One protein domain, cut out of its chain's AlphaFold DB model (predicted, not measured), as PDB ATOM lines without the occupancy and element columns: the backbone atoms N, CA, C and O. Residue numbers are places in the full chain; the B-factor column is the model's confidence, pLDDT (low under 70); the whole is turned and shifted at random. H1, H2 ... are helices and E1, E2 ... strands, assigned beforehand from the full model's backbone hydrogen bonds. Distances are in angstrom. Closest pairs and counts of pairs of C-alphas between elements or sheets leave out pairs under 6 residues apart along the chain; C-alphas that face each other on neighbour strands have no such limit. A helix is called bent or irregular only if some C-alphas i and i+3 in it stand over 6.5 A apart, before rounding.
ATOM      1  N   ALA A 411      28.477  32.560  -0.264       82.94
ATOM      2  CA  ALA A 411      29.360  32.558   0.908       82.94
ATOM      3  C   ALA A 411      30.641  31.718   0.722       82.94
ATOM      4  O   ALA A 411      31.626  31.927   1.427       82.94
ATOM      5  N   SER A 412      30.633  30.766  -0.216       85.25
ATOM      6  CA  SER A 412      31.768  29.886  -0.522       85.25
ATOM      7  C   SER A 412      32.818  30.553  -1.425       85.25
ATOM      8  O   SER A 412      33.929  30.029  -1.551       85.25
ATOM      9  N   SER A 413      32.488  31.702  -2.027       90.31
ATOM     10  CA  SER A 413      33.374  32.420  -2.936       90.31
ATOM     11  C   SER A 413      34.429  33.242  -2.191       90.31
ATOM     12  O   SER A 413      34.206  33.823  -1.122       90.31
ATOM     13  N   ARG A 414      35.611  33.326  -2.793       91.19
ATOM     14  CA  ARG A 414      36.775  34.069  -2.322       91.19
ATOM     15  C   ARG A 414      37.317  34.897  -3.475       91.19
ATOM     16  O   ARG A 414      37.708  34.352  -4.504       91.19
ATOM     17  N   PHE A 415      37.365  36.207  -3.271       91.62
ATOM     18  CA  PHE A 415      37.951  37.152  -4.212       91.62
ATOM     19  C   PHE A 415      39.395  37.412  -3.809       91.62
ATOM     20  O   PHE A 415      39.673  37.724  -2.649       91.62
ATOM     21  N   ARG A 416      40.317  37.295  -4.760       91.38
ATOM     22  CA  ARG A 416      41.717  37.669  -4.569       91.38
ATOM     23  C   ARG A 416      42.113  38.663  -5.644       91.38
ATOM     24  O   ARG A 416      42.000  38.376  -6.831       91.38
ATOM     25  N   ILE A 417      42.558  39.830  -5.202       90.81
ATOM     26  CA  ILE A 417      43.027  40.910  -6.063       90.81
ATOM     27  C   ILE A 417      44.521  41.061  -5.818       90.81
ATOM     28  O   ILE A 417      44.947  41.198  -4.672       90.81
ATOM     29  N   ALA A 418      45.305  41.039  -6.889       90.25
ATOM     30  CA  ALA A 418      46.732  41.315  -6.828       90.25
ATOM     31  C   ALA A 418      47.041  42.616  -7.553       90.25
ATOM     32  O   ALA A 418      46.476  42.897  -8.613       90.25
ATOM     33  N   MET A 419      47.956  43.393  -6.983       90.38
ATOM     34  CA  MET A 419      48.375  44.692  -7.493       90.38
ATOM     35  C   MET A 419      49.870  44.680  -7.790       90.38
ATOM     36  O   MET A 419      50.639  44.013  -7.100       90.38
ATOM     37  N   GLY A 420      50.278  45.408  -8.826       85.88
ATOM     38  CA  GLY A 420      51.688  45.659  -9.104       85.88
ATOM     39  C   GLY A 420      52.291  46.567  -8.036       85.88
ATOM     40  O   GLY A 420      51.704  47.591  -7.681       85.88
ATOM     41  N   ALA A 421      53.468  46.195  -7.535       77.12
ATOM     42  CA  ALA A 421      54.252  46.994  -6.602       77.12
ATOM     43  C   ALA A 421      55.053  48.069  -7.358       77.12
ATOM     44  O   ALA A 421      56.279  48.024  -7.395       77.12
ATOM     45  N   GLU A 422      54.383  49.009  -8.027       76.00
ATOM     46  CA  GLU A 422      55.082  50.192  -8.540       76.00
ATOM     47  C   GLU A 422      55.242  51.234  -7.431       76.00
ATOM     48  O   GLU A 422      54.305  51.551  -6.701       76.00
ATOM     49  N   ILE A 423      56.471  51.739  -7.303       52.62
ATOM     50  CA  ILE A 423      56.986  52.412  -6.105       52.62
ATOM     51  C   ILE A 423      56.495  53.866  -5.974       52.62
ATOM     52  O   ILE A 423      56.647  54.428  -4.893       52.62
ATOM     53  N   ARG A 424      55.913  54.509  -7.007       53.25
ATOM     54  CA  ARG A 424      55.624  55.965  -6.933       53.25
ATOM     55  C   ARG A 424      54.365  56.522  -7.610       53.25
ATOM     56  O   ARG A 424      54.074  57.687  -7.375       53.25
ATOM     57  N   ALA A 425      53.582  55.767  -8.381       56.78
ATOM     58  CA  ALA A 425      52.366  56.322  -8.996       56.78
ATOM     59  C   ALA A 425      51.286  55.246  -9.172       56.78
ATOM     60  O   ALA A 425      51.359  54.447 -10.096       56.78
ATOM     61  N   ALA A 426      50.303  55.234  -8.265       69.50
ATOM     62  CA  ALA A 426      49.092  54.402  -8.266       69.50
ATOM     63  C   ALA A 426      49.296  52.880  -8.444       69.50
ATOM     64  O   ALA A 426      49.569  52.374  -9.532       69.50
ATOM     65  N   SER A 427      49.043  52.105  -7.383       76.31
ATOM     66  CA  SER A 427      49.012  50.641  -7.451       76.31
ATOM     67  C   SER A 427      48.053  50.159  -8.546       76.31
ATOM     68  O   SER A 427      46.842  50.372  -8.485       76.31
ATOM     69  N   ARG A 428      48.597  49.506  -9.577       83.12
ATOM     70  CA  ARG A 428      47.805  48.994 -10.701       83.12
ATOM     71  C   ARG A 428      47.282  47.605 -10.375       83.12
ATOM     72  O   ARG A 428      48.051  46.718 -10.012       83.12
ATOM     73  N   LEU A 429      45.982  47.396 -10.562       86.75
ATOM     74  CA  LEU A 429      45.380  46.069 -10.487       86.75
ATOM     75  C   LEU A 429      45.994  45.161 -11.564       86.75
ATOM     76  O   LEU A 429      45.927  45.466 -12.754       86.75
ATOM     77  N   ALA A 430      46.596  44.054 -11.143       90.06
ATOM     78  CA  ALA A 430      47.236  43.085 -12.023       90.06
ATOM     79  C   ALA A 430      46.302  41.908 -12.324       90.06
ATOM     80  O   ALA A 430      46.125  41.537 -13.483       90.06
ATOM     81  N   CYS A 431      45.695  41.329 -11.285       92.56
ATOM     82  CA  CYS A 431      44.951  40.077 -11.377       92.56
ATOM     83  C   CYS A 431      43.704  40.092 -10.488       92.56
ATOM     84  O   CYS A 431      43.770  40.563  -9.353       92.56
ATOM     85  N   LEU A 432      42.621  39.487 -10.976       92.88
ATOM     86  CA  LEU A 432      41.455  39.083 -10.192       92.88
ATOM     87  C   LEU A 432      41.305  37.562 -10.253       92.88
ATOM     88  O   LEU A 432      41.304  36.979 -11.338       92.88
ATOM     89  N   GLN A 433      41.166  36.932  -9.089       92.69
ATOM     90  CA  GLN A 433      40.773  35.534  -8.956       92.69
ATOM     91  C   GLN A 433      39.442  35.451  -8.211       92.69
ATOM     92  O   GLN A 433      39.300  36.045  -7.139       92.69
ATOM     93  N   VAL A 434      38.500  34.680  -8.749       92.75
ATOM     94  CA  VAL A 434      37.277  34.271  -8.050       92.75
ATOM     95  C   VAL A 434      37.366  32.772  -7.826       92.75
ATOM     96  O   VAL A 434      37.463  31.994  -8.774       92.75
ATOM     97  N   ILE A 435      37.424  32.382  -6.558       94.75
ATOM     98  CA  ILE A 435      37.708  31.014  -6.136       94.75
ATOM     99  C   ILE A 435      36.571  30.502  -5.266       94.75
ATOM    100  O   ILE A 435      36.173  31.176  -4.325       94.75
ATOM    101  N   PHE A 436      36.136  29.270  -5.488       94.56
ATOM    102  CA  PHE A 436      35.202  28.570  -4.620       94.56
ATOM    103  C   PHE A 436      35.846  27.314  -4.045       94.56
ATOM    104  O   PHE A 436      36.539  26.577  -4.744       94.56
ATOM    105  N   GLU A 437      35.598  27.040  -2.767       93.69
ATOM    106  CA  GLU A 437      35.989  25.775  -2.141       93.69
ATOM    107  C   GLU A 437      34.751  24.909  -1.939       93.69
ATOM    108  O   GLU A 437      33.887  25.220  -1.121       93.69
ATOM    109  N   MET A 438      34.648  23.826  -2.707       94.31
ATOM    110  CA  MET A 438      33.470  22.960  -2.704       94.31
ATOM    111  C   MET A 438      33.819  21.520  -3.123       94.31
ATOM    112  O   MET A 438      34.891  21.283  -3.679       94.31
ATOM    113  N   PRO A 439      32.952  20.527  -2.850       92.44
ATOM    114  CA  PRO A 439      33.117  19.170  -3.370       92.44
ATOM    115  C   PRO A 439      33.270  19.143  -4.896       92.44
ATOM    116  O   PRO A 439      32.592  19.894  -5.594       92.44
ATOM    117  N   PHE A 440      34.111  18.251  -5.420       89.44
ATOM    118  CA  PHE A 440      34.447  18.129  -6.841       89.44
ATOM    119  C   PHE A 440      33.206  18.048  -7.734       89.44
ATOM    120  O   PHE A 440      33.115  18.760  -8.726       89.44
ATOM    121  N   GLY A 441      32.208  17.250  -7.349       86.88
ATOM    122  CA  GLY A 441      30.943  17.149  -8.074       86.88
ATOM    123  C   GLY A 441      30.194  18.481  -8.142       86.88
ATOM    124  O   GLY A 441      29.720  18.849  -9.210       86.88
ATOM    125  N   LYS A 442      30.160  19.240  -7.036       88.81
ATOM    126  CA  LYS A 442      29.571  20.589  -7.012       88.81
ATOM    127  C   LYS A 442      30.395  21.585  -7.826       88.81
ATOM    128  O   LYS A 442      29.808  22.387  -8.533       88.81
ATOM    129  N   ALA A 443      31.725  21.498  -7.785       89.75
ATOM    130  CA  ALA A 443      32.598  22.349  -8.592       89.75
ATOM    131  C   ALA A 443      32.352  22.144 -10.092       89.75
ATOM    132  O   ALA A 443      32.341  23.106 -10.848       89.75
ATOM    133  N   LEU A 444      32.105  20.901 -10.518       87.38
ATOM    134  CA  LEU A 444      31.697  20.616 -11.891       87.38
ATOM    135  C   LEU A 444      30.292  21.139 -12.203       87.38
ATOM    136  O   LEU A 444      30.071  21.570 -13.320       87.38
ATOM    137  N   GLU A 445      29.350  21.094 -11.259       85.06
ATOM    138  CA  GLU A 445      28.000  21.659 -11.434       85.06
ATOM    139  C   GLU A 445      28.015  23.198 -11.517       85.06
ATOM    140  O   GLU A 445      27.158  23.775 -12.181       85.06
ATOM    141  N   HIS A 446      28.969  23.847 -10.842       84.94
ATOM    142  CA  HIS A 446      29.080  25.305 -10.740       84.94
ATOM    143  C   HIS A 446      29.768  25.961 -11.946       84.94
ATOM    144  O   HIS A 446      29.656  27.164 -12.135       84.94
ATOM    145  N   MET A 447      30.450  25.179 -12.781       82.62
ATOM    146  CA  MET A 447      31.003  25.670 -14.042       82.62
ATOM    147  C   MET A 447      29.917  26.221 -14.973       82.62
ATOM    148  O   MET A 447      28.807  25.682 -15.030       82.62
ATOM    149  N   ASP A 448      30.274  27.222 -15.778       69.81
ATOM    150  CA  ASP A 448      29.413  27.810 -16.811       69.81
ATOM    151  C   ASP A 448      28.673  26.741 -17.625       69.81
ATOM    152  O   ASP A 448      29.202  25.668 -17.939       69.81
ATOM    153  N   PHE A 449      27.432  27.057 -18.001       66.44
ATOM    154  CA  PHE A 449      26.531  26.166 -18.745       66.44
ATOM    155  C   PHE A 449      26.152  24.873 -17.992       66.44
ATOM    156  O   PHE A 449      25.765  23.882 -18.616       66.44
ATOM    157  N   GLY A 450      26.234  24.881 -16.654       65.31
ATOM    158  CA  GLY A 450      25.986  23.707 -15.806       65.31
ATOM    159  C   GLY A 450      27.125  22.681 -15.851       65.31
ATOM    160  O   GLY A 450      26.947  21.532 -15.435       65.31
ATOM    161  N   GLY A 451      28.276  23.093 -16.392       70.56
ATOM    162  CA  GLY A 451      29.496  22.317 -16.502       70.56
ATOM    163  C   GLY A 451      29.421  21.075 -17.392       70.56
ATOM    164  O   GLY A 451      28.576  20.956 -18.281       70.56
ATOM    165  N   PRO A 452      30.339  20.106 -17.205       67.62
ATOM    166  CA  PRO A 452      30.419  18.905 -18.038       67.62
ATOM    167  C   PRO A 452      29.268  17.920 -17.887       67.62
ATOM    168  O   PRO A 452      29.196  16.925 -18.620       67.62
ATOM    169  N   LEU A 453      28.390  18.162 -16.921       70.06
ATOM    170  CA  LEU A 453      27.292  17.283 -16.584       70.06
ATOM    171  C   LEU A 453      26.005  17.872 -17.169       70.06
ATOM    172  O   LEU A 453      25.607  18.962 -16.781       70.06
ATOM    173  N   PRO A 454      25.306  17.169 -18.077       65.31
ATOM    174  CA  PRO A 454      24.062  17.697 -18.621       65.31
ATOM    175  C   PRO A 454      23.047  17.891 -17.486       65.31
ATOM    176  O   PRO A 454      22.877  16.988 -16.663       65.31
ATOM    177  N   ALA A 455      22.335  19.023 -17.473       61.19
ATOM    178  CA  ALA A 455      21.416  19.426 -16.399       61.19
ATOM    179  C   ALA A 455      20.384  18.345 -15.991       61.19
ATOM    180  O   ALA A 455      19.966  18.273 -14.836       61.19
ATOM    181  N   GLY A 456      20.009  17.441 -16.907       62.09
ATOM    182  CA  GLY A 456      19.088  16.326 -16.635       62.09
ATOM    183  C   GLY A 456      19.691  15.142 -15.865       62.09
ATOM    184  O   GLY A 456      18.958  14.370 -15.248       62.09
ATOM    185  N   HIS A 457      21.017  14.993 -15.845       59.41
ATOM    186  CA  HIS A 457      21.685  13.874 -15.179       59.41
ATOM    187  C   HIS A 457      21.831  14.085 -13.661       59.41
ATOM    188  O   HIS A 457      22.167  13.147 -12.943       59.41
ATOM    189  N   LEU A 458      21.530  15.268 -13.124       55.91
ATOM    190  CA  LEU A 458      21.658  15.585 -11.692       55.91
ATOM    191  C   LEU A 458      20.653  14.851 -10.782       55.91
ATOM    192  O   LEU A 458      20.785  14.897  -9.563       55.91
ATOM    193  N   ARG A 459      19.667  14.146 -11.356       55.47
ATOM    194  CA  ARG A 459      18.633  13.413 -10.601       55.47
ATOM    195  C   ARG A 459      19.044  12.014 -10.137       55.47
ATOM    196  O   ARG A 459      18.347  11.432  -9.311       55.47
ATOM    197  N   LEU A 460      20.135  11.452 -10.659       57.91
ATOM    198  CA  LEU A 460      20.624  10.150 -10.198       57.91
ATOM    199  C   LEU A 460      21.419  10.305  -8.891       57.91
ATOM    200  O   LEU A 460      22.099  11.319  -8.722       57.91
ATOM    201  N   PRO A 461      21.383   9.314  -7.975       61.12
ATOM    202  CA  PRO A 461      22.121   9.373  -6.718       61.12
ATOM    203  C   PRO A 461      23.597   9.716  -6.960       61.12
ATOM    204  O   PRO A 461      24.325   8.960  -7.608       61.12
ATOM    205  N   ARG A 462      24.040  10.864  -6.427       59.34
ATOM    206  CA  ARG A 462      25.385  11.445  -6.620       59.34
ATOM    207  C   ARG A 462      26.536  10.492  -6.250       59.34
ATOM    208  O   ARG A 462      27.659  10.699  -6.683       59.34
ATOM    209  N   ALA A 463      26.291   9.414  -5.514       59.97
ATOM    210  CA  ALA A 463      27.327   8.584  -4.903       59.97
ATOM    211  C   ALA A 463      28.149   7.668  -5.847       59.97
ATOM    212  O   ALA A 463      28.974   6.910  -5.347       59.97
ATOM    213  N   ARG A 464      27.940   7.660  -7.178       71.81
ATOM    214  CA  ARG A 464      28.558   6.625  -8.050       71.81
ATOM    215  C   ARG A 464      29.323   7.092  -9.284       71.81
ATOM    216  O   ARG A 464      29.957   6.259  -9.928       71.81
ATOM    217  N   ARG A 465      29.317   8.386  -9.618       81.31
ATOM    218  CA  ARG A 465      30.048   8.844 -10.809       81.31
ATOM    219  C   ARG A 465      31.549   8.716 -10.627       81.31
ATOM    220  O   ARG A 465      32.095   9.097  -9.597       81.31
ATOM    221  N   GLN A 466      32.186   8.214 -11.675       85.75
ATOM    222  CA  GLN A 466      33.631   8.184 -11.810       85.75
ATOM    223  C   GLN A 466      34.042   9.207 -12.851       85.75
ATOM    224  O   GLN A 466      33.443   9.272 -13.927       85.75
ATOM    225  N   TYR A 467      35.088   9.960 -12.540       86.88
ATOM    226  CA  TYR A 467      35.660  10.946 -13.442       86.88
ATOM    227  C   TYR A 467      37.121  10.612 -13.721       86.88
ATOM    228  O   TYR A 467      37.832  10.136 -12.839       86.88
ATOM    229  N   ALA A 468      37.569  10.876 -14.941       87.06
ATOM    230  CA  ALA A 468      38.952  10.721 -15.362       87.06
ATOM    231  C   ALA A 468      39.377  11.904 -16.231       87.06
ATOM    232  O   ALA A 468      38.565  12.487 -16.948       87.06
ATOM    233  N   LEU A 469      40.664  12.242 -16.190       86.88
ATOM    234  CA  LEU A 469      41.242  13.289 -17.021       86.88
ATOM    235  C   LEU A 469      41.894  12.670 -18.260       86.88
ATOM    236  O   LEU A 469      42.876  11.938 -18.157       86.88
ATOM    237  N   GLN A 470      41.376  12.982 -19.444       89.06
ATOM    238  CA  GLN A 470      42.042  12.666 -20.701       89.06
ATOM    239  C   GLN A 470      43.034  13.782 -21.036       89.06
ATOM    240  O   GLN A 470      42.664  14.798 -21.623       89.06
ATOM    241  N   GLU A 471      44.288  13.596 -20.634       88.44
ATOM    242  CA  GLU A 471      45.340  14.602 -20.789       88.44
ATOM    243  C   GLU A 471      45.614  14.986 -22.255       88.44
ATOM    244  O   GLU A 471      45.661  14.136 -23.154       88.44
ATOM    245  N   ILE A 472      45.844  16.284 -22.461       88.25
ATOM    246  CA  ILE A 472      46.429  16.858 -23.671       88.25
ATOM    247  C   ILE A 472      47.934  16.605 -23.614       88.25
ATOM    248  O   ILE A 472      48.596  16.955 -22.637       88.25
ATOM    249  N   LEU A 473      48.481  15.999 -24.664       85.31
ATOM    250  CA  LEU A 473      49.915  15.755 -24.766       85.31
ATOM    251  C   LEU A 473      50.580  16.948 -25.456       85.31
ATOM    252  O   LEU A 473      50.258  17.261 -26.601       85.31
ATOM    253  N   VAL A 474      51.532  17.595 -24.776       80.69
ATOM    254  CA  VAL A 474      52.381  18.616 -25.405       80.69
ATOM    255  C   VAL A 474      53.167  17.936 -26.523       80.69
ATOM    256  O   VAL A 474      53.857  16.943 -26.290       80.69
ATOM    257  N   LYS A 475      53.039  18.438 -27.755       72.38
ATOM    258  CA  LYS A 475      53.714  17.867 -28.927       72.38
ATOM    259  C   LYS A 475      55.239  17.879 -28.755       72.38
ATOM    260  O   LYS A 475      55.887  18.874 -29.058       72.38
ATOM    261  N   GLY A 476      55.798  16.743 -28.345       60.72
ATOM    262  CA  GLY A 476      57.225  16.419 -28.460       60.72
ATOM    263  C   GLY A 476      57.565  15.529 -29.667       60.72
ATOM    264  O   GLY A 476      58.734  15.306 -29.952       60.72
ATOM    265  N   ASN A 766      32.893  12.386  -6.422       79.06
ATOM    266  CA  ASN A 766      32.085  13.604  -6.286       79.06
ATOM    267  C   ASN A 766      32.374  14.407  -5.006       79.06
ATOM    268  O   ASN A 766      32.266  15.629  -5.031       79.06
ATOM    269  N   GLU A 767      32.768  13.745  -3.918       84.75
ATOM    270  CA  GLU A 767      32.996  14.392  -2.619       84.75
ATOM    271  C   GLU A 767      34.447  14.843  -2.391       84.75
ATOM    272  O   GLU A 767      34.759  15.402  -1.343       84.75
ATOM    273  N   ALA A 768      35.355  14.617  -3.351       86.00
ATOM    274  CA  ALA A 768      36.740  15.059  -3.203       86.00
ATOM    275  C   ALA A 768      36.789  16.593  -3.055       86.00
ATOM    276  O   ALA A 768      36.137  17.288  -3.835       86.00
ATOM    277  N   PRO A 769      37.534  17.154  -2.091       90.50
ATOM    278  CA  PRO A 769      37.583  18.598  -1.911       90.50
ATOM    279  C   PRO A 769      38.266  19.252  -3.118       90.50
ATOM    280  O   PRO A 769      39.379  18.881  -3.507       90.50
ATOM    281  N   ALA A 770      37.596  20.235  -3.709       92.44
ATOM    282  CA  ALA A 770      38.070  20.950  -4.879       92.44
ATOM    283  C   ALA A 770      38.118  22.462  -4.636       92.44
ATOM    284  O   ALA A 770      37.375  23.025  -3.830       92.44
ATOM    285  N   ILE A 771      39.028  23.103  -5.356       94.44
ATOM    286  CA  ILE A 771      39.113  24.544  -5.527       94.44
ATOM    287  C   ILE A 771      38.657  24.812  -6.959       94.44
ATOM    288  O   ILE A 771      39.344  24.416  -7.897       94.44
ATOM    289  N   LEU A 772      37.508  25.450  -7.140       93.81
ATOM    290  CA  LEU A 772      37.077  25.953  -8.440       93.81
ATOM    291  C   LEU A 772      37.613  27.374  -8.599       93.81
ATOM    292  O   LEU A 772      37.222  28.266  -7.856       93.81
ATOM    293  N   LEU A 773      38.526  27.578  -9.537       93.62
ATOM    294  CA  LEU A 773      38.932  28.889 -10.016       93.62
ATOM    295  C   LEU A 773      38.025  29.239 -11.195       93.62
ATOM    296  O   LEU A 773      38.213  28.758 -12.312       93.62
ATOM    297  N   ASP A 774      37.019  30.033 -10.872       89.50
ATOM    298  CA  ASP A 774      35.915  30.402 -11.749       89.50
ATOM    299  C   ASP A 774      36.335  31.539 -12.681       89.50
ATOM    300  O   ASP A 774      36.290  31.430 -13.904       89.50
ATOM    301  N   VAL A 775      36.926  32.583 -12.092       87.94
ATOM    302  CA  VAL A 775      37.521  33.701 -12.827       87.94
ATOM    303  C   VAL A 775      39.005  33.762 -12.545       87.94
ATOM    304  O   VAL A 775      39.429  33.809 -11.391       87.94
ATOM    305  N   TYR A 776      39.786  33.852 -13.614       87.88
ATOM    306  CA  TYR A 776      41.192  34.225 -13.575       87.88
ATOM    307  C   TYR A 776      41.459  35.245 -14.677       87.88
ATOM    308  O   TYR A 776      41.651  34.889 -15.840       87.88
ATOM    309  N   ALA A 777      41.418  36.523 -14.308       86.69
ATOM    310  CA  ALA A 777      41.505  37.631 -15.249       86.69
ATOM    311  C   ALA A 777      42.722  38.509 -14.951       86.69
ATOM    312  O   ALA A 777      42.937  38.935 -13.814       86.69
ATOM    313  N   ALA A 778      43.496  38.816 -15.994       86.75
ATOM    314  CA  ALA A 778      44.422  39.939 -15.958       86.75
ATOM    315  C   ALA A 778      43.602  41.226 -16.111       86.75
ATOM    316  O   ALA A 778      42.880  41.375 -17.094       86.75
ATOM    317  N   LEU A 779      43.695  42.133 -15.137       87.19
ATOM    318  CA  LEU A 779      42.867  43.346 -15.098       87.19
ATOM    319  C   LEU A 779      43.459  44.513 -15.898       87.19
ATOM    320  O   LEU A 779      42.777  45.500 -16.153       87.19
ATOM    321  N   ALA A 780      44.729  44.422 -16.284       85.75
ATOM    322  CA  ALA A 780      45.384  45.437 -17.093       85.75
ATOM    323  C   ALA A 780      45.372  45.055 -18.590       85.75
ATOM    324  O   ALA A 780      45.516  43.872 -18.923       85.75
ATOM    325  N   PRO A 781      45.270  46.037 -19.511       85.12
ATOM    326  CA  PRO A 781      45.443  45.802 -20.943       85.12
ATOM    327  C   PRO A 781      46.771  45.100 -21.244       85.12
ATOM    328  O   PRO A 781      47.772  45.350 -20.576       85.12
ATOM    329  N   ARG A 782      46.827  44.258 -22.287       84.88
ATOM    330  CA  ARG A 782      48.044  43.488 -22.627       84.88
ATOM    331  C   ARG A 782      49.299  44.354 -22.790       84.88
ATOM    332  O   ARG A 782      50.385  43.905 -22.433       84.88
ATOM    333  N   THR A 783      49.152  45.566 -23.324       85.75
ATOM    334  CA  THR A 783      50.236  46.552 -23.450       85.75
ATOM    335  C   THR A 783      50.762  46.959 -22.077       85.75
ATOM    336  O   THR A 783      51.942  46.763 -21.811       85.75
ATOM    337  N   ALA A 784      49.875  47.374 -21.170       83.62
ATOM    338  CA  ALA A 784      50.212  47.728 -19.793       83.62
ATOM    339  C   ALA A 784      50.768  46.536 -18.991       83.62
ATOM    340  O   ALA A 784      51.710  46.686 -18.221       83.62
ATOM    341  N   VAL A 785      50.237  45.325 -19.188       86.06
ATOM    342  CA  VAL A 785      50.765  44.110 -18.543       86.06
ATOM    343  C   VAL A 785      52.221  43.863 -18.933       86.06
ATOM    344  O   VAL A 785      53.015  43.440 -18.093       86.06
ATOM    345  N   LYS A 786      52.568  44.119 -20.200       88.38
ATOM    346  CA  LYS A 786      53.930  43.963 -20.715       88.38
ATOM    347  C   LYS A 786      54.844  45.104 -20.264       88.38
ATOM    348  O   LYS A 786      55.974  44.832 -19.878       88.38
ATOM    349  N   GLU A 787      54.358  46.339 -20.317       89.94
ATOM    350  CA  GLU A 787      55.100  47.549 -19.949       89.94
ATOM    351  C   GLU A 787      55.460  47.573 -18.460       89.94
ATOM    352  O   GLU A 787      56.616  47.778 -18.110       89.94
ATOM    353  N   HIS A 788      54.499  47.250 -17.593       86.50
ATOM    354  CA  HIS A 788      54.651  47.309 -16.135       86.50
ATOM    355  C   HIS A 788      55.003  45.954 -15.501       86.50
ATOM    356  O   HIS A 788      54.899  45.780 -14.289       86.50
ATOM    357  N   GLY A 789      55.334  44.937 -16.305       90.69
ATOM    358  CA  GLY A 789      55.697  43.607 -15.799       90.69
ATOM    359  C   GLY A 789      54.595  42.882 -15.005       90.69
ATOM    360  O   GLY A 789      54.884  41.914 -14.301       90.69
ATOM    361  N   LEU A 790      53.323  43.288 -15.128       91.00
ATOM    362  CA  LEU A 790      52.200  42.699 -14.375       91.00
ATOM    363  C   LEU A 790      51.970  41.220 -14.724       91.00
ATOM    364  O   LEU A 790      51.328  40.496 -13.965       91.00
ATOM    365  N   GLY A 791      52.514  40.753 -15.853       91.62
ATOM    366  CA  GLY A 791      52.445  39.351 -16.260       91.62
ATOM    367  C   GLY A 791      53.089  38.405 -15.245       91.62
ATOM    368  O   GLY A 791      52.549  37.328 -14.993       91.62
ATOM    369  N   GLU A 792      54.186  38.819 -14.601       92.25
ATOM    370  CA  GLU A 792      54.825  38.006 -13.560       92.25
ATOM    371  C   GLU A 792      53.999  37.987 -12.267       92.25
ATOM    372  O   GLU A 792      53.942  36.951 -11.612       92.25
ATOM    373  N   VAL A 793      53.275  39.068 -11.945       92.69
ATOM    374  CA  VAL A 793      52.329  39.094 -10.813       92.69
ATOM    375  C   VAL A 793      51.179  38.120 -11.068       92.69
ATOM    376  O   VAL A 793      50.905  37.255 -10.242       92.69
ATOM    377  N   VAL A 794      50.549  38.198 -12.244       92.06
ATOM    378  CA  VAL A 794      49.455  37.300 -12.654       92.06
ATOM    379  C   VAL A 794      49.897  35.831 -12.574       92.06
ATOM    380  O   VAL A 794      49.193  34.992 -12.004       92.06
ATOM    381  N   LYS A 795      51.095  35.523 -13.077       93.69
ATOM    382  CA  LYS A 795      51.709  34.189 -13.029       93.69
ATOM    383  C   LYS A 795      52.035  33.736 -11.605       93.69
ATOM    384  O   LYS A 795      51.730  32.595 -11.258       93.69
ATOM    385  N   ALA A 796      52.613  34.603 -10.773       94.19
ATOM    386  CA  ALA A 796      52.923  34.310  -9.374       94.19
ATOM    387  C   ALA A 796      51.662  33.998  -8.560       94.19
ATOM    388  O   ALA A 796      51.646  33.042  -7.786       94.19
ATOM    389  N   GLU A 797      50.580  34.734  -8.792       94.75
ATOM    390  CA  GLU A 797      49.299  34.526  -8.117       94.75
ATOM    391  C   GLU A 797      48.663  33.180  -8.477       94.75
ATOM    392  O   GLU A 797      48.142  32.474  -7.609       94.75
ATOM    393  N   PHE A 798      48.741  32.773  -9.745       94.56
ATOM    394  CA  PHE A 798      48.247  31.462 -10.163       94.56
ATOM    395  C   PHE A 798      49.151  30.317  -9.692       94.56
ATOM    396  O   PHE A 798      48.650  29.291  -9.233       94.56
ATOM    397  N   MET A 799      50.476  30.505  -9.685       94.69
ATOM    398  CA  MET A 799      51.395  29.565  -9.032       94.69
ATOM    399  C   MET A 799      51.103  29.417  -7.537       94.69
ATOM    400  O   MET A 799      51.113  28.300  -7.025       94.69
ATOM    401  N   GLY A 800      50.812  30.517  -6.839       94.31
ATOM    402  CA  GLY A 800      50.432  30.498  -5.429       94.31
ATOM    403  C   GLY A 800      49.161  29.684  -5.192       94.31
ATOM    404  O   GLY A 800      49.091  28.911  -4.236       94.31
ATOM    405  N   LEU A 801      48.185  29.789  -6.097       94.62
ATOM    406  CA  LEU A 801      46.968  28.981  -6.053       94.62
ATOM    407  C   LEU A 801      47.239  27.492  -6.315       94.62
ATOM    408  O   LEU A 801      46.730  26.647  -5.581       94.62
ATOM    409  N   LEU A 802      48.081  27.161  -7.301       93.62
ATOM    410  CA  LEU A 802      48.508  25.781  -7.570       93.62
ATOM    411  C   LEU A 802      49.252  25.176  -6.377       93.62
ATOM    412  O   LEU A 802      48.949  24.061  -5.954       93.62
ATOM    413  N   HIS A 803      50.189  25.928  -5.798       93.56
ATOM    414  CA  HIS A 803      50.934  25.517  -4.615       93.56
ATOM    415  C   HIS A 803      49.998  25.274  -3.428       93.56
ATOM    416  O   HIS A 803      50.117  24.264  -2.734       93.56
ATOM    417  N   ARG A 804      49.018  26.162  -3.224       93.31
ATOM    418  CA  ARG A 804      47.992  26.011  -2.192       93.31
ATOM    419  C   ARG A 804      47.147  24.756  -2.405       93.31
ATOM    420  O   ARG A 804      46.990  23.983  -1.466       93.31
ATOM    421  N   ALA A 805      46.657  24.523  -3.623       91.75
ATOM    422  CA  ALA A 805      45.898  23.320  -3.959       91.75
ATOM    423  C   ALA A 805      46.713  22.046  -3.683       91.75
ATOM    424  O   ALA A 805      46.222  21.130  -3.021       91.75
ATOM    425  N   LYS A 806      47.992  22.030  -4.091       89.69
ATOM    426  CA  LYS A 806      48.931  20.931  -3.825       89.69
ATOM    427  C   LYS A 806      49.121  20.692  -2.324       89.69
ATOM    428  O   LYS A 806      48.995  19.558  -1.864       89.69
ATOM    429  N   LYS A 807      49.389  21.755  -1.556       90.38
ATOM    430  CA  LYS A 807      49.610  21.711  -0.100       90.38
ATOM    431  C   LYS A 807      48.376  21.210   0.650       90.38
ATOM    432  O   LYS A 807      48.499  20.378   1.543       90.38
ATOM    433  N   GLU A 808      47.194  21.688   0.270       90.38
ATOM    434  CA  GLU A 808      45.917  21.309   0.885       90.38
ATOM    435  C   GLU A 808      45.363  19.974   0.357       90.38
ATOM    436  O   GLU A 808      44.307  19.535   0.809       90.38
ATOM    437  N   ARG A 809      46.060  19.315  -0.584       89.69
ATOM    438  CA  ARG A 809      45.607  18.092  -1.273       89.69
ATOM    439  C   ARG A 809      44.215  18.251  -1.906       89.69
ATOM    440  O   ARG A 809      43.416  17.316  -1.905       89.69
ATOM    441  N   LYS A 810      43.928  19.438  -2.445       90.88
ATOM    442  CA  LYS A 810      42.672  19.761  -3.132       90.88
ATOM    443  C   LYS A 810      42.860  19.738  -4.641       90.88
ATOM    444  O   LYS A 810      43.915  20.102  -5.162       90.88
ATOM    445  N   ILE A 811      41.810  19.354  -5.354       90.12
ATOM    446  CA  ILE A 811      41.803  19.394  -6.817       90.12
ATOM    447  C   ILE A 811      41.548  20.839  -7.238       90.12
ATOM    448  O   ILE A 811      40.468  21.357  -6.977       90.12
ATOM    449  N   LEU A 812      42.512  21.494  -7.885       92.19
ATOM    450  CA  LEU A 812      42.234  22.756  -8.565       92.19
ATOM    451  C   LEU A 812      41.512  22.464  -9.881       92.19
ATOM    452  O   LEU A 812      41.866  21.556 -10.633       92.19
ATOM    453  N   ILE A 813      40.479  23.237 -10.153       90.94
ATOM    454  CA  ILE A 813      39.668  23.123 -11.344       90.94
ATOM    455  C   ILE A 813      39.456  24.522 -11.895       90.94
ATOM    456  O   ILE A 813      39.118  25.421 -11.144       90.94
ATOM    457  N   PHE A 814      39.632  24.707 -13.194       90.50
ATOM    458  CA  PHE A 814      39.257  25.932 -13.888       90.50
ATOM    459  C   PHE A 814      38.866  25.583 -15.312       90.50
ATOM    460  O   PHE A 814      39.136  24.477 -15.783       90.50
ATOM    461  N   MET A 815      38.217  26.511 -16.001       86.81
ATOM    462  CA  MET A 815      37.893  26.349 -17.408       86.81
ATOM    463  C   MET A 815      38.793  27.223 -18.261       86.81
ATOM    464  O   MET A 815      39.055  28.382 -17.952       86.81
ATOM    465  N   LEU A 816      39.260  26.656 -19.368       83.38
ATOM    466  CA  LEU A 816      39.920  27.429 -20.405       83.38
ATOM    467  C   LEU A 816      38.875  27.871 -21.418       83.38
ATOM    468  O   LEU A 816      38.342  27.051 -22.164       83.38
ATOM    469  N   GLY A 817      38.576  29.168 -21.397       77.75
ATOM    470  CA  GLY A 817      37.760  29.824 -22.408       77.75
ATOM    471  C   GLY A 817      38.525  30.061 -23.714       77.75
ATOM    472  O   GLY A 817      39.752  29.956 -23.783       77.75
ATOM    473  N   GLY A 818      37.777  30.417 -24.758       79.56
ATOM    474  CA  GLY A 818      38.303  30.800 -26.068       79.56
ATOM    475  C   GLY A 818      38.035  29.781 -27.186       79.56
ATOM    476  O   GLY A 818      37.577  28.669 -26.932       79.56
ATOM    477  N   PRO A 819      38.328  30.152 -28.445       80.19
ATOM    478  CA  PRO A 819      38.006  29.334 -29.619       80.19
ATOM    479  C   PRO A 819      38.877  28.072 -29.748       80.19
ATOM    480  O   PRO A 819      38.517  27.144 -30.469       80.19
ATOM    481  N   SER A 820      40.028  28.026 -29.065       85.50
ATOM    482  CA  SER A 820      40.969  26.899 -29.089       85.50
ATOM    483  C   SER A 820      41.568  26.669 -27.690       85.50
ATOM    484  O   SER A 820      42.698  27.085 -27.415       85.50
ATOM    485  N   PRO A 821      40.830  26.014 -26.769       83.62
ATOM    486  CA  PRO A 821      41.297  25.770 -25.398       83.62
ATOM    487  C   PRO A 821      42.569  24.911 -25.368       83.62
ATOM    488  O   PRO A 821      43.437  25.110 -24.523       83.62
ATOM    489  N   VAL A 822      42.710  23.981 -26.321       85.44
ATOM    490  CA  VAL A 822      43.882  23.107 -26.450       85.44
ATOM    491  C   VAL A 822      45.127  23.927 -26.764       85.44
ATOM    492  O   VAL A 822      46.160  23.731 -26.130       85.44
ATOM    493  N   GLU A 823      45.041  24.875 -27.700       87.25
ATOM    494  CA  GLU A 823      46.172  25.760 -27.986       87.25
ATOM    495  C   GLU A 823      46.495  26.677 -26.816       87.25
ATOM    496  O   GLU A 823      47.671  26.925 -26.562       87.25
ATOM    497  N   LEU A 824      45.486  27.187 -26.106       86.88
ATOM    498  CA  LEU A 824      45.708  28.018 -24.926       86.88
ATOM    499  C   LEU A 824      46.422  27.223 -23.821       86.88
ATOM    500  O   LEU A 824      47.391  27.713 -23.239       86.88
ATOM    501  N   ALA A 825      46.003  25.977 -23.587       89.62
ATOM    502  CA  ALA A 825      46.689  25.067 -22.680       89.62
ATOM    503  C   ALA A 825      48.139  24.831 -23.112       89.62
ATOM    504  O   ALA A 825      49.041  25.062 -22.316       89.62
ATOM    505  N   GLU A 826      48.388  24.459 -24.372       89.31
ATOM    506  CA  GLU A 826      49.741  24.243 -24.913       89.31
ATOM    507  C   GLU A 826      50.623  25.506 -24.813       89.31
ATOM    508  O   GLU A 826      51.808  25.433 -24.482       89.31
ATOM    509  N   LYS A 827      50.065  26.688 -25.104       90.56
ATOM    510  CA  LYS A 827      50.815  27.951 -25.181       90.56
ATOM    511  C   LYS A 827      51.087  28.587 -23.821       90.56
ATOM    512  O   LYS A 827      52.070  29.324 -23.731       90.56
ATOM    513  N   VAL A 828      50.251  28.341 -22.811       90.25
ATOM    514  CA  VAL A 828      50.312  29.043 -21.518       90.25
ATOM    515  C   VAL A 828      50.436  28.072 -20.347       90.25
ATOM    516  O   VAL A 828      51.404  28.149 -19.601       90.25
ATOM    517  N   TYR A 829      49.484  27.153 -20.190       90.94
ATOM    518  CA  TYR A 829      49.308  26.385 -18.950       90.94
ATOM    519  C   TYR A 829      50.144  25.101 -18.879       90.94
ATOM    520  O   TYR A 829      50.551  24.684 -17.803       90.94
ATOM    521  N   LEU A 830      50.465  24.493 -20.019       91.56
ATOM    522  CA  LEU A 830      51.337  23.321 -20.127       91.56
ATOM    523  C   LEU A 830      52.818  23.704 -20.292       91.56
ATOM    524  O   LEU A 830      53.615  22.924 -20.812       91.56
ATOM    525  N   LYS A 831      53.189  24.910 -19.857       91.88
ATOM    526  CA  LYS A 831      54.573  25.383 -19.802       91.88
ATOM    527  C   LYS A 831      55.052  25.479 -18.360       91.88
ATOM    528  O   LYS A 831      54.256  25.584 -17.425       91.88
ATOM    529  N   GLU A 832      56.369  25.482 -18.186       93.06
ATOM    530  CA  GLU A 832      56.955  25.887 -16.912       93.06
ATOM    531  C   GLU A 832      56.584  27.343 -16.591       93.06
ATOM    532  O   GLU A 832      56.508  28.172 -17.507       93.06
ATOM    533  N   PRO A 833      56.336  27.686 -15.316       93.62
ATOM    534  CA  PRO A 833      56.520  26.875 -14.099       93.62
ATOM    535  C   PRO A 833      55.298  26.033 -13.677       93.62
ATOM    536  O   PRO A 833      55.317  25.365 -12.642       93.62
ATOM    537  N   TYR A 834      54.189  26.089 -14.418       93.50
ATOM    538  CA  TYR A 834      52.936  25.481 -13.969       93.50
ATOM    539  C   TYR A 834      52.996  23.948 -13.969       93.50
ATOM    540  O   TYR A 834      52.465  23.303 -13.062       93.50
ATOM    541  N   VAL A 835      53.685  23.362 -14.953       91.25
ATOM    542  CA  VAL A 835      53.874  21.906 -15.055       91.25
ATOM    543  C   VAL A 835      54.702  21.361 -13.887       91.25
ATOM    544  O   VAL A 835      54.309  20.332 -13.323       91.25
ATOM    545  N   ALA A 836      55.762  22.060 -13.454       89.44
ATOM    546  CA  ALA A 836      56.512  21.714 -12.241       89.44
ATOM    547  C   ALA A 836      55.649  21.769 -10.969       89.44
ATOM    548  O   ALA A 836      55.811  20.940 -10.071       89.44
ATOM    549  N   MET A 837      54.662  22.672 -10.915       89.38
ATOM    550  CA  MET A 837      53.655  22.731  -9.837       89.38
ATOM    551  C   MET A 837      52.577  21.638  -9.943       89.38
ATOM    552  O   MET A 837      51.600  21.620  -9.188       89.38
ATOM    553  N   GLY A 838      52.761  20.693 -10.864       88.75
ATOM    554  CA  GLY A 838      51.899  19.541 -11.044       88.75
ATOM    555  C   GLY A 838      50.675  19.819 -11.903       88.75
ATOM    556  O   GLY A 838      49.847  18.919 -11.989       88.75
ATOM    557  N   LEU A 839      50.551  20.995 -12.539       91.62
ATOM    558  CA  LEU A 839      49.414  21.298 -13.408       91.62
ATOM    559  C   LEU A 839      49.351  20.295 -14.567       91.62
ATOM    560  O   LEU A 839      50.353  19.984 -15.222       91.62
ATOM    561  N   ARG A 840      48.151  19.776 -14.810       90.38
ATOM    562  CA  ARG A 840      47.798  18.952 -15.969       90.38
ATOM    563  C   ARG A 840      46.652  19.626 -16.700       90.38
ATOM    564  O   ARG A 840      45.869  20.331 -16.083       90.38
ATOM    565  N   CYS A 841      46.545  19.402 -17.999       89.94
ATOM    566  CA  CYS A 841      45.442  19.911 -18.801       89.94
ATOM    567  C   CYS A 841      44.858  18.753 -19.602       89.94
ATOM    568  O   CYS A 841      45.600  17.987 -20.211       89.94
ATOM    569  N   GLY A 842      43.538  18.611 -19.609       88.94
ATOM    570  CA  GLY A 842      42.872  17.533 -20.324       88.94
ATOM    571  C   GLY A 842      41.361  17.661 -20.318       88.94
ATOM    572  O   GLY A 842      40.798  18.452 -19.565       88.94
ATOM    573  N   PHE A 843      40.707  16.838 -21.125       86.31
ATOM    574  CA  PHE A 843      39.253  16.763 -21.163       86.31
ATOM    575  C   PHE A 843      38.744  15.878 -20.034       86.31
ATOM    576  O   PHE A 843      39.208  14.746 -19.866       86.31
ATOM    577  N   LEU A 844      37.755  16.360 -19.288       86.00
ATOM    578  CA  LEU A 844      37.090  15.525 -18.304       86.00
ATOM    579  C   LEU A 844      36.245  14.457 -19.001       86.00
ATOM    580  O   LEU A 844      35.380  14.742 -19.830       86.00
ATOM    581  N   ARG A 845      36.485  13.208 -18.628       86.88
ATOM    582  CA  ARG A 845      35.673  12.047 -18.978       86.88
ATOM    583  C   ARG A 845      34.924  11.597 -17.743       86.88
ATOM    584  O   ARG A 845      35.448  11.672 -16.635       86.88
ATOM    585  N   TRP A 846      33.705  11.114 -17.927       87.19
ATOM    586  CA  TRP A 846      32.909  10.601 -16.820       87.19
ATOM    587  C   TRP A 846      32.122   9.363 -17.223       87.19
ATOM    588  O   TRP A 846      31.890   9.105 -18.406       87.19
ATOM    589  N   ARG A 847      31.719   8.586 -16.224       85.88
ATOM    590  CA  ARG A 847      30.821   7.442 -16.379       85.88
ATOM    591  C   ARG A 847      30.017   7.219 -15.102       85.88
ATOM    592  O   ARG A 847      30.456   7.604 -14.018       85.88
ATOM    593  N   GLU A 848      28.830   6.635 -15.229       84.06
ATOM    594  CA  GLU A 848      27.926   6.416 -14.089       84.06
ATOM    595  C   GLU A 848      28.321   5.182 -13.284       84.06
ATOM    596  O   GLU A 848      28.218   5.183 -12.059       84.06
ATOM    597  N   THR A 849      28.805   4.146 -13.965       82.81
ATOM    598  CA  THR A 849      29.286   2.913 -13.351       82.81
ATOM    599  C   THR A 849      30.622   2.481 -13.962       82.81
ATOM    600  O   THR A 849      30.930   2.848 -15.098       82.81
ATOM    601  N   PRO A 850      31.419   1.642 -13.271       81.31
ATOM    602  CA  PRO A 850      32.668   1.107 -13.820       81.31
ATOM    603  C   PRO A 850      32.507   0.298 -15.117       81.31
ATOM    604  O   PRO A 850      33.497   0.064 -15.810       81.31
ATOM    605  N   LYS A 851      31.284  -0.168 -15.411       83.62
ATOM    606  CA  LYS A 851      30.950  -0.949 -16.609       83.62
ATOM    607  C   LYS A 851      30.592  -0.069 -17.805       83.62
ATOM    608  O   LYS A 851      30.685  -0.539 -18.933       83.62
ATOM    609  N   ASP A 852      30.200   1.182 -17.569       84.38
ATOM    610  CA  ASP A 852      29.864   2.102 -18.647       84.38
ATOM    611  C   ASP A 852      31.131   2.568 -19.372       84.38
ATOM    612  O   ASP A 852      32.184   2.804 -18.768       84.38
ATOM    613  N   SER A 853      31.019   2.743 -20.686       86.50
ATOM    614  CA  SER A 853      32.048   3.411 -21.478       86.50
ATOM    615  C   SER A 853      32.227   4.853 -21.003       86.50
ATOM    616  O   SER A 853      31.241   5.535 -20.706       86.50
ATOM    617  N   TRP A 854      33.465   5.348 -21.011       85.81
ATOM    618  CA  TRP A 854      33.751   6.757 -20.747       85.81
ATOM    619  C   TRP A 854      32.978   7.652 -21.710       85.81
ATOM    620  O   TRP A 854      33.207   7.646 -22.921       85.81
ATOM    621  N   ARG A 855      32.058   8.447 -21.168       83.06
ATOM    622  CA  ARG A 855      31.299   9.411 -21.955       83.06
ATOM    623  C   ARG A 855      32.165  10.640 -22.208       83.06
ATOM    624  O   ARG A 855      32.922  11.093 -21.348       83.06
ATOM    625  N   ARG A 856      32.059  11.169 -23.428       69.94
ATOM    626  CA  ARG A 856      32.505  12.525 -23.764       69.94
ATOM    627  C   ARG A 856      31.368  13.484 -23.431       69.94
ATOM    628  O   ARG A 856      30.216  13.163 -23.726       69.94
ATOM    629  N   GLN A 857      31.682  14.651 -22.883       63.47
ATOM    630  CA  GLN A 857      30.753  15.779 -22.900       63.47
ATOM    631  C   GLN A 857      30.385  16.057 -24.370       63.47
ATOM    632  O   GLN A 857      31.274  16.262 -25.196       63.47
ATOM    633  N   LYS A 858      29.103  15.937 -24.737       53.62
ATOM    634  CA  LYS A 858      28.644  16.220 -26.108       53.62
ATOM    635  C   LYS A 858      28.462  17.736 -26.286       53.62
ATOM    636  O   LYS A 858      28.090  18.417 -25.342       53.62
ATOM    637  N   CYS A 859      28.725  18.188 -27.514       46.34
ATOM    638  CA  CYS A 859      28.458  19.487 -28.156       46.34
ATOM    639  C   CYS A 859      29.209  20.760 -27.727       46.34
ATOM    640  O   CYS A 859      29.337  21.639 -28.573       46.34
ATOM    641  N   PHE A 860      29.799  20.859 -26.533       49.00
ATOM    642  CA  PHE A 860      30.663  22.003 -26.175       49.00
ATOM    643  C   PHE A 860      32.146  21.607 -26.149       49.00
ATOM    644  O   PHE A 860      32.821  21.659 -25.125       49.00
ATOM    645  N   ASP A 861      32.668  21.207 -27.312       48.19
ATOM    646  CA  ASP A 861      34.049  20.738 -27.534       48.19
ATOM    647  C   ASP A 861      35.158  21.792 -27.281       48.19
ATOM    648  O   ASP A 861      36.323  21.559 -27.606       48.19
ATOM    649  N   GLN A 862      34.836  22.947 -26.693       52.16
ATOM    650  CA  GLN A 862      35.744  24.093 -26.583       52.16
ATOM    651  C   GLN A 862      36.033  24.574 -25.155       52.16
ATOM    652  O   GLN A 862      36.814  25.507 -25.007       52.16
ATOM    653  N   ARG A 863      35.442  23.996 -24.099       56.34
ATOM    654  CA  ARG A 863      35.534  24.616 -22.761       56.34
ATOM    655  C   ARG A 863      35.557  23.625 -21.607       56.34
ATOM    656  O   ARG A 863      34.704  23.682 -20.735       56.34
ATOM    657  N   LEU A 864      36.538  22.726 -21.560       56.88
ATOM    658  CA  LEU A 864      36.891  22.151 -20.263       56.88
ATOM    659  C   LEU A 864      38.301  21.584 -20.243       56.88
ATOM    660  O   LEU A 864      38.597  20.595 -20.913       56.88
ATOM    661  N   ILE A 865      39.152  22.204 -19.430       61.06
ATOM    662  CA  ILE A 865      40.508  21.744 -19.162       61.06
ATOM    663  C   ILE A 865      40.716  21.736 -17.654       61.06
ATOM    664  O   ILE A 865      40.898  22.786 -17.061       61.06
ATOM    665  N   LEU A 866      40.695  20.557 -17.026       64.31
ATOM    666  CA  LEU A 866      40.882  20.467 -15.574       64.31
ATOM    667  C   LEU A 866      42.358  20.537 -15.194       64.31
ATOM    668  O   LEU A 866      43.148  19.692 -15.617       64.31
ATOM    669  N   GLY A 867      42.680  21.496 -14.331       63.19
ATOM    670  CA  GLY A 867      44.000  21.724 -13.767       63.19
ATOM    671  C   GLY A 867      44.327  20.915 -12.516       63.19
ATOM    672  O   GLY A 867      44.513  21.502 -11.458       63.19
ATOM    673  N   CYS A 868      44.431  19.588 -12.589       62.91
ATOM    674  CA  CYS A 868      44.735  18.801 -11.387       62.91
ATOM    675  C   CYS A 868      46.212  18.960 -10.986       62.91
ATOM    676  O   CYS A 868      47.083  18.561 -11.752       62.91
ATOM    677  N   SER A 869      46.500  19.515  -9.801       60.31
ATOM    678  CA  SER A 869      47.854  19.498  -9.228       60.31
ATOM    679  C   SER A 869      48.127  18.122  -8.615       60.31
ATOM    680  O   SER A 869      47.568  17.763  -7.578       60.31
ATOM    681  N   GLN A 870      48.951  17.312  -9.284       58.34
ATOM    682  CA  GLN A 870      49.378  16.016  -8.753       58.34
ATOM    683  C   GLN A 870      50.430  16.167  -7.646       58.34
ATOM    684  O   GLN A 870      51.272  17.069  -7.653       58.34
TER     685      GLN A 870
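This is residues 411 to 476 and 766 to 870 of the 930 residues of an uncharacterized protein of Symbiodinium microadriaticum (UniProt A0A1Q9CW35). A twisted sheet of four strands has the long helix H4 over one face and the short helix H1 over the other; a separate two-strand ladder, E3 and E6, forms a second small sheet. The loop of the E1 and E2 hairpin reaches one extreme of the longest axis, and the loop after E6 reaches the opposite extreme; H2, H3 and H5 are off the large sheet. The 171 printed residues hold five named helices and six named strands, in the order E1 E2 H1 H2 E3 E4 H3 H4 E5 H5 E6. The large sheet runs E1 E2 E4 E5 and is mixed; the class is mixed, helices and strands. The whole is compact, with a radius of gyration of the C-alphas of 17.2 A and spans of 62 by 42 by 29 A.

Begin with E1, residues 413 to 419, and E2, residues 429 to 439, an antiparallel hairpin; look for N 416 and O 433, 2.9 A apart. On the other side of E2 lies E4, residues 769 to 778, antiparallel to it, with N 434 and O 775 at 2.9 A. E5, residues 811 to 814, is an edge strand parallel to E4, with N 773 and O 813 at 2.8 A. H1, residues 440 to 446, and H4, residues 790 to 807, lie on opposite faces: three layers, helices on both faces of a sheet. H4, at a height over the sheet of 8.4 A, runs along E2 at 13 degrees on the local plane; their closest C-alphas, Cys 431 and Val 794, are 5.4 A apart. H1, at a height of 7.5 A, only just runs along E4, at 29.7 degrees on the local plane; the closest C-alphas are those of Phe 440 and Ala 770, 5.0 A. H3, residues 782 to 787, is close to H4 but not clearly touching, with C-alphas 785 and 791 at 5.5 A. E4, H3, H4 and E5 form a strand-helix-strand unit, two parallel neighbour strands with helices between, its crossover right-handed. E3, residues 466 to 471, is antiparallel to E6, residues 842 to 847, with N 468 and O 845 at 2.8 A. H2, residues 455 to 459, and H5, residues 821 to 829, touch no helix. Every O i to N i+4 pair is within hydrogen-bond range in H1, H3, H4 and H5; H2 has 0 of 1, and 0 of 2 O i to N i+3 pairs.

Find C-alpha 413 at (33.374, 32.420, -2.936), where E1 begins; it spans 19.9 A. E2 spans 30.4 A, E4 26.4 A and H4 25.5 A, from C-alpha 790 at (52.200, 42.699, -14.375). H2 is only just irregular: C-alphas 456 and 459 are 6.7 A apart. E6 ends at C-alpha 847, (30.821, 7.442, -16.379).

The two C-alphas farthest apart, those of Arg 424 and Lys 851, are 62.8 A apart. Residues 477 to 765 are not printed, and C-alphas 476 and 766 are 33.6 A apart across this cut. Of the links that are printed whole, H5 to E6 is long. Confidence is under 70 in 34 residues, among them 454 to 463 and 856 to 870.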